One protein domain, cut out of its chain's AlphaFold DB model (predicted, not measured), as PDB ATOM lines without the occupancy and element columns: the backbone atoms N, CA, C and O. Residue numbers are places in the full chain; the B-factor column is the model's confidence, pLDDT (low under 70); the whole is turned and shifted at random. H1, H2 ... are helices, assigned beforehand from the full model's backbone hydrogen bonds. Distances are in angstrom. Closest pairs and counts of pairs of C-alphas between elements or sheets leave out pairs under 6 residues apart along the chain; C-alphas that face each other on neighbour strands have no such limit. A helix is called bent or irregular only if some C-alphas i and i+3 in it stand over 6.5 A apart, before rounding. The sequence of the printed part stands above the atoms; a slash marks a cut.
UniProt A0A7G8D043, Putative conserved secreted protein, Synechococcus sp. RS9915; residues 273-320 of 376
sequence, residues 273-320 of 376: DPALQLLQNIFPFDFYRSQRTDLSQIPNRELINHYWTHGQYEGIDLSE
ATOM      1  N   ASP A 273      70.350 -37.878 199.497       67.25
ATOM      2  CA  ASP A 273      70.612 -38.683 198.313       67.25
ATOM      3  C   ASP A 273      72.077 -39.144 198.259       67.25
ATOM      4  O   ASP A 273      72.997 -38.312 198.217       67.25
ATOM      5  N   PRO A 274      72.335 -40.463 198.180       63.41
ATOM      6  CA  PRO A 274      73.691 -41.002 198.117       63.41
ATOM      7  C   PRO A 274      74.507 -40.470 196.933       63.41
ATOM      8  O   PRO A 274      75.715 -40.279 197.047       63.41
ATOM      9  N   ALA A 275      73.860 -40.188 195.799       66.25
ATOM     10  CA  ALA A 275      74.513 -39.603 194.629       66.25
ATOM     11  C   ALA A 275      75.067 -38.198 194.924       66.25
ATOM     12  O   ALA A 275      76.186 -37.882 194.518       66.25
ATOM     13  N   LEU A 276      74.328 -37.377 195.680       72.38
ATOM     14  CA  LEU A 276      74.798 -36.057 196.094       72.38
ATOM     15  C   LEU A 276      75.923 -36.173 197.130       72.38
ATOM     16  O   LEU A 276      76.903 -35.440 197.034       72.38
ATOM     17  N   GLN A 277      75.833 -37.121 198.068       70.69
ATOM     18  CA  GLN A 277      76.909 -37.392 199.031       70.69
ATOM     19  C   GLN A 277      78.199 -37.855 198.341       70.69
ATOM     20  O   GLN A 277      79.288 -37.393 198.677       70.69
ATOM     21  N   LEU A 278      78.093 -38.727 197.335       67.69
ATOM     22  CA  LEU A 278      79.231 -39.152 196.521       67.69
ATOM     23  C   LEU A 278      79.835 -37.972 195.759       67.69
ATOM     24  O   LEU A 278      81.050 -37.789 195.806       67.69
ATOM     25  N   LEU A 279      79.005 -37.136 195.128       72.38
ATOM     26  CA  LEU A 279      79.459 -35.920 194.450       72.38
ATOM     27  C   LEU A 279      80.175 -34.968 195.415       72.38
ATOM     28  O   LEU A 279      81.234 -34.452 195.074       72.38
ATOM     29  N   GLN A 280      79.668 -34.790 196.635       76.88
ATOM     30  CA  GLN A 280      80.339 -33.999 197.671       76.88
ATOM     31  C   GLN A 280      81.693 -34.584 198.101       76.88
ATOM     32  O   GLN A 280      82.549 -33.843 198.564       76.88
ATOM     33  N   ASN A 281      81.934 -35.882 197.937       69.31
ATOM     34  CA  ASN A 281      83.220 -36.480 198.305       69.31
ATOM     35  C   ASN A 281      84.248 -36.452 197.167       69.31
ATOM     36  O   ASN A 281      85.445 -36.369 197.429       69.31
ATOM     37  N   ILE A 282      83.802 -36.532 195.911       68.50
ATOM     38  CA  ILE A 282      84.700 -36.604 194.745       68.50
ATOM     39  C   ILE A 282      84.949 -35.242 194.090       68.50
ATOM     40  O   ILE A 282      85.921 -35.088 193.351       68.50
ATOM     41  N   PHE A 283      84.075 -34.259 194.317       75.56
ATOM     42  CA  PHE A 283      84.197 -32.953 193.683       75.56
ATOM     43  C   PHE A 283      85.370 -32.161 194.292       75.56
ATOM     44  O   PHE A 283      85.402 -31.946 195.507       75.56
ATOM     45  N   PRO A 284      86.332 -31.671 193.484       78.12
ATOM     46  CA  PRO A 284      87.540 -31.023 193.992       78.12
ATOM     47  C   PRO A 284      87.268 -29.554 194.362       78.12
ATOM     48  O   PRO A 284      87.701 -28.629 193.673       78.12
ATOM     49  N   PHE A 285      86.531 -29.330 195.453       81.50
ATOM     50  CA  PHE A 285      86.033 -28.010 195.856       81.50
ATOM     51  C   PHE A 285      87.109 -26.937 195.963       81.50
ATOM     52  O   PHE A 285      86.933 -25.836 195.444       81.50
ATOM     53  N   ASP A 286      88.218 -27.250 196.622       81.12
ATOM     54  CA  ASP A 286      89.281 -26.276 196.863       81.12
ATOM     55  C   ASP A 286      89.993 -25.890 195.566       81.12
ATOM     56  O   ASP A 286      90.321 -24.723 195.354       81.12
ATOM     57  N   PHE A 287      90.153 -26.850 194.652       77.81
ATOM     58  CA  PHE A 287      90.693 -26.592 193.323       77.81
ATOM     59  C   PHE A 287      89.721 -25.771 192.471       77.81
ATOM     60  O   PHE A 287      90.124 -24.833 191.793       77.81
ATOM     61  N   TYR A 288      88.421 -26.061 192.538       82.12
ATOM     62  CA  TYR A 288      87.430 -25.270 191.816       82.12
ATOM     63  C   TYR A 288      87.369 -23.819 192.329       82.12
ATOM     64  O   TYR A 288      87.350 -22.879 191.534       82.12
ATOM     65  N   ARG A 289      87.446 -23.618 193.653       86.38
ATOM     66  CA  ARG A 289      87.532 -22.285 194.278       86.38
ATOM     67  C   ARG A 289      88.821 -21.539 193.939       86.38
ATOM     68  O   ARG A 289      88.790 -20.316 193.832       86.38
ATOM     69  N   SER A 290      89.948 -22.232 193.771       80.81
ATOM     70  CA  SER A 290      91.213 -21.577 193.412       80.81
ATOM     71  C   SER A 290      91.213 -21.052 191.973       80.81
ATOM     72  O   SER A 290      91.843 -20.033 191.699       80.81
ATOM     73  N   GLN A 291      90.453 -21.693 191.079       78.44
ATOM     74  CA  GLN A 291      90.227 -21.224 189.706       78.44
ATOM     75  C   GLN A 291      89.166 -20.111 189.628       78.44
ATOM     76  O   GLN A 291      89.185 -19.306 188.698       78.44
ATOM     77  N   ARG A 292      88.241 -20.049 190.597       79.06
ATOM     78  CA  ARG A 292      87.145 -19.069 190.667       79.06
ATOM     79  C   ARG A 292      87.027 -18.450 192.053       79.06
ATOM     80  O   ARG A 292      86.195 -18.829 192.879       79.06
ATOM     81  N   THR A 293      87.891 -17.468 192.297       79.06
ATOM     82  CA  THR A 293      87.975 -16.745 193.574       79.06
ATOM     83  C   THR A 293      86.706 -15.944 193.890       79.06
ATOM     84  O   THR A 293      86.396 -15.730 195.066       79.06
ATOM     85  N   ASP A 294      85.928 -15.585 192.862       83.94
ATOM     86  CA  ASP A 294      84.592 -14.982 192.936       83.94
ATOM     87  C   ASP A 294      83.563 -15.876 193.646       83.94
ATOM     88  O   ASP A 294      82.633 -15.368 194.267       83.94
ATOM     89  N   LEU A 295      83.764 -17.197 193.635       84.56
ATOM     90  CA  LEU A 295      82.859 -18.189 194.229       84.56
ATOM     91  C   LEU A 295      83.355 -18.713 195.589       84.56
ATOM     92  O   LEU A 295      82.810 -19.675 196.130       84.56
ATOM     93  N   SER A 296      84.388 -18.092 196.166       78.06
ATOM     94  CA  SER A 296      85.041 -18.562 197.400       78.06
ATOM     95  C   SER A 296      84.101 -18.683 198.607       78.06
ATOM     96  O   SER A 296      84.322 -19.542 199.458       78.06
ATOM     97  N   GLN A 297      83.043 -17.868 198.662       82.19
ATOM     98  CA  GLN A 297      82.066 -17.830 199.761       82.19
ATOM     99  C   GLN A 297      80.821 -18.699 199.517       82.19
ATOM    100  O   GLN A 297      79.943 -18.764 200.375       82.19
ATOM    101  N   ILE A 298      80.723 -19.357 198.358       85.38
ATOM    102  CA  ILE A 298      79.566 -20.180 198.000       85.38
ATOM    103  C   ILE A 298      79.680 -21.563 198.670       85.38
ATOM    104  O   ILE A 298      80.771 -22.160 198.693       85.38
ATOM    105  N   PRO A 299      78.578 -22.104 199.228       84.56
ATOM    106  CA  PRO A 299      78.576 -23.424 199.852       84.56
ATOM    107  C   PRO A 299      78.831 -24.548 198.835       84.56
ATOM    108  O   PRO A 299      78.479 -24.454 197.661       84.56
ATOM    109  N   ASN A 300      79.410 -25.660 199.302       83.06
ATOM    110  CA  ASN A 300      79.815 -26.802 198.465       83.06
ATOM    111  C   ASN A 300      78.689 -27.322 197.549       83.06
ATOM    112  O   ASN A 300      78.924 -27.597 196.375       83.06
ATOM    113  N   ARG A 301      77.451 -27.402 198.047       82.06
ATOM    114  CA  ARG A 301      76.293 -27.830 197.244       82.06
ATOM    115  C   ARG A 301      76.055 -26.917 196.038       82.06
ATOM    116  O   ARG A 301      75.849 -27.389 194.924       82.06
ATOM    117  N   GLU A 302      76.115 -25.609 196.253       82.75
ATOM    118  CA  GLU A 302      75.910 -24.617 195.197       82.75
ATOM    119  C   GLU A 302      77.083 -24.577 194.211       82.75
ATOM    120  O   GLU A 302      76.866 -24.326 193.029       82.75
ATOM    121  N   LEU A 303      78.300 -24.924 194.644       84.81
ATOM    122  CA  LEU A 303      79.455 -25.059 193.751       84.81
ATOM    123  C   LEU A 303      79.316 -26.215 192.755       84.81
ATOM    124  O   LEU A 303      79.666 -26.040 191.588       84.81
ATOM    125  N   ILE A 304      78.783 -27.366 193.182       83.00
ATOM    126  CA  ILE A 304      78.521 -28.499 192.275       83.00
ATOM    127  C   ILE A 304      77.525 -28.065 191.192       83.00
ATOM    128  O   ILE A 304      77.768 -28.260 189.999       83.00
ATOM    129  N   ASN A 305      76.434 -27.411 191.603       82.88
ATOM    130  CA  ASN A 305      75.418 -26.904 190.684       82.88
ATOM    131  C   ASN A 305      75.987 -25.846 189.734       82.88
ATOM    132  O   ASN A 305      75.718 -25.888 188.533       82.88
ATOM    133  N   HIS A 306      76.802 -24.923 190.246       85.56
ATOM    134  CA  HIS A 306      77.445 -23.887 189.445       85.56
ATOM    135  C   HIS A 306      78.386 -24.483 188.390       85.56
ATOM    136  O   HIS A 306      78.331 -24.099 187.222       85.56
ATOM    137  N   TYR A 307      79.220 -25.458 188.759       81.44
ATOM    138  CA  TYR A 307      80.110 -26.114 187.802       81.44
ATOM    139  C   TYR A 307      79.342 -26.800 186.672       81.44
ATOM    140  O   TYR A 307      79.697 -26.648 185.504       81.44
ATOM    141  N   TRP A 308      78.267 -27.509 187.015       78.19
ATOM    142  CA  TRP A 308      77.457 -28.245 186.046       78.19
ATOM    143  C   TRP A 308      76.679 -27.335 185.089       78.19
ATOM    144  O   TRP A 308      76.426 -27.694 183.943       78.19
ATOM    145  N   THR A 309      76.289 -26.149 185.557       78.81
ATOM    146  CA  THR A 309      75.494 -25.195 184.771       78.81
ATOM    147  C   THR A 309      76.348 -24.207 183.981       78.81
ATOM    148  O   THR A 309      75.971 -23.851 182.869       78.81
ATOM    149  N   HIS A 310      77.495 -23.791 184.521       79.50
ATOM    150  CA  HIS A 310      78.322 -22.720 183.959       79.50
ATOM    151  C   HIS A 310      79.791 -23.140 183.814       79.50
ATOM    152  O   HIS A 310      80.357 -23.016 182.730       79.50
ATOM    153  N   GLY A 311      80.394 -23.713 184.861       76.88
ATOM    154  CA  GLY A 311      81.844 -23.958 184.918       76.88
ATOM    155  C   GLY A 311      82.417 -24.819 183.786       76.88
ATOM    156  O   GLY A 311      83.502 -24.518 183.288       76.88
ATOM    157  N   GLN A 312      81.690 -25.847 183.336       73.75
ATOM    158  CA  GLN A 312      82.112 -26.681 182.198       73.75
ATOM    159  C   GLN A 312      82.158 -25.892 180.880       73.75
ATOM    160  O   GLN A 312      83.095 -26.034 180.097       73.75
ATOM    161  N   TYR A 313      81.169 -25.026 180.650       77.19
ATOM    162  CA  TYR A 313      81.074 -24.205 179.437       77.19
ATOM    163  C   TYR A 313      82.051 -23.026 179.444       77.19
ATOM    164  O   TYR A 313      82.407 -22.505 178.390       77.19
ATOM    165  N   GLU A 314      82.522 -22.638 180.626       79.69
ATOM    166  CA  GLU A 314      83.557 -21.622 180.830       79.69
ATOM    167  C   GLU A 314      84.985 -22.188 180.696       79.69
ATOM    168  O   GLU A 314      85.958 -21.452 180.858       79.69
ATOM    169  N   GLY A 315      85.128 -23.481 180.376       75.44
ATOM    170  CA  GLY A 315      86.418 -24.123 180.110       75.44
ATOM    171  C   GLY A 315      87.197 -24.535 181.359       75.44
ATOM    172  O   GLY A 315      88.408 -24.750 181.277       75.44
ATOM    173  N   ILE A 316      86.536 -24.645 182.516       79.00
ATOM    174  CA  ILE A 316      87.182 -25.108 183.747       79.00
ATOM    175  C   ILE A 316      87.342 -26.629 183.688       79.00
ATOM    176  O   ILE A 316      86.364 -27.370 183.757       79.00
ATOM    177  N   ASP A 317      88.587 -27.092 183.585       75.81
ATOM    178  CA  ASP A 317      88.918 -28.516 183.554       75.81
ATOM    179  C   ASP A 317      89.191 -29.060 184.965       75.81
ATOM    180  O   ASP A 317      90.233 -28.783 185.566       75.81
ATOM    181  N   LEU A 318      88.258 -29.862 185.481       74.19
ATOM    182  CA  LEU A 318      88.385 -30.578 186.755       74.19
ATOM    183  C   LEU A 318      88.851 -32.038 186.592       74.19
ATOM    184  O   LEU A 318      88.692 -32.833 187.517       74.19
ATOM    185  N   SER A 319      89.408 -32.417 185.436       70.94
ATOM    186  CA  SER A 319      89.929 -33.768 185.207       70.94
ATOM    187  C   SER A 319      91.010 -34.149 186.220       70.94
ATOM    188  O   SER A 319      91.839 -33.333 186.633       70.94
ATOM    189  N   GLU A 320      91.051 -35.432 186.586       65.56
ATOM    190  CA  GLU A 320      92.032 -35.973 187.532       65.56
ATOM    191  C   GLU A 320      93.479 -35.680 187.094       65.56
ATOM    192  O   GLU A 320      94.330 -35.347 187.918       65.56
TER     193      GLU A 320
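This is residues 273 to 320 of the 376 residues of the protein "Putative conserved secreted protein" of Synechococcus sp. RS9915 (UniProt A0A7G8D043). Two short helices, H2 and H3, spread from their first residues as a loose V, and a third helix, H1, comes in from one end of the whole to reach the first part of H3 about at right angles. The link from H2 to H3 loops round from the last residue of H2 to the first of H3, and after H3 an unnamed tail turns back and runs out to the last printed residue. The printed part has 48 residues with three named helices, in the order H1, H2, H3 along the chain, and no named strand. The class is all helix, with 28 of the 48 printed residues in the named helices. The whole is compact, with a radius of gyration of the C-alphas of 10.3 A, and the C-alphas span 27 by 22 by 19 A along their three main axes.

The printed part begins at Asp 273. H1 follows at once, residues 274 to 282, 12.3 A from its first to its last C-alpha. C-alpha 274 lies at (73.691, -41.002, 198.117). Phe 283 and Pro 284 then form a tight link of 2 residues. H2 holds residues 285 to 291 and is 10.1 A from first to last C-alpha; C-alpha 285 lies at (86.033, -28.010, 195.856). A short link of 8 residues, 292 to 299, comes next, and within it residues 293 to 295 are a helical run too short to bear a name. H3, residues 300 to 311, is the longest helix with 12 residues and 14.0 A from first to last C-alpha. It is neither bent nor irregular, but only just: C-alphas 308 and 311 are 6.2 A apart. H3 ends with C-alpha 311 at (81.844, -23.958, 184.918). Residues 312 to 320 follow it with no named element.

H1 touches H3, with 4 pairs of C-alphas within 8 A. H3 touches H1 with residues 300 to 304 alone. The closest C-alphas of the two helices are those of Gln 280 and Asn 300, 7.3 A apart. Their lines are about perpendicular, at 81 degrees, and their centres are 13.1 A apart. H2 and H3 are close but not clearly touching, with 2 pairs of C-alphas within 8 A. Their closest C-alphas are those of Phe 285 and Asn 300, 6.9 A apart, the first residue of each helix. H2 and H3 run the same way at a steep tilt of 44 degrees, centre to centre 11.5 A. H1 and H2 are apart, although they follow each other in the chain. In the backbones of H1, H2 and H3, every O i to N i+4 pair is within hydrogen-bond range.

The two C-alphas farthest apart are those of Pro 274, the first residue of H1, and Asp 294, in the link between H2 and H3; they are 28.7 A apart. From the first printed C-alpha, that of Asp 273, to the last, that of Glu 320 at (92.032, -35.973, 187.532), the distance is 24.1 A. The printed part has no cut, and neither of its two links between helices is long. It is one domain, residues 273 to 320 of a full chain of 376 residues. The mean pLDDT of the printed part is 77.6. It is under 70 at 7 residues: 273 to 275, 278, 281 to 282 and 320. Among the helices, H1 has a mean pLDDT of 70, H2 of 81 and H3 of 82.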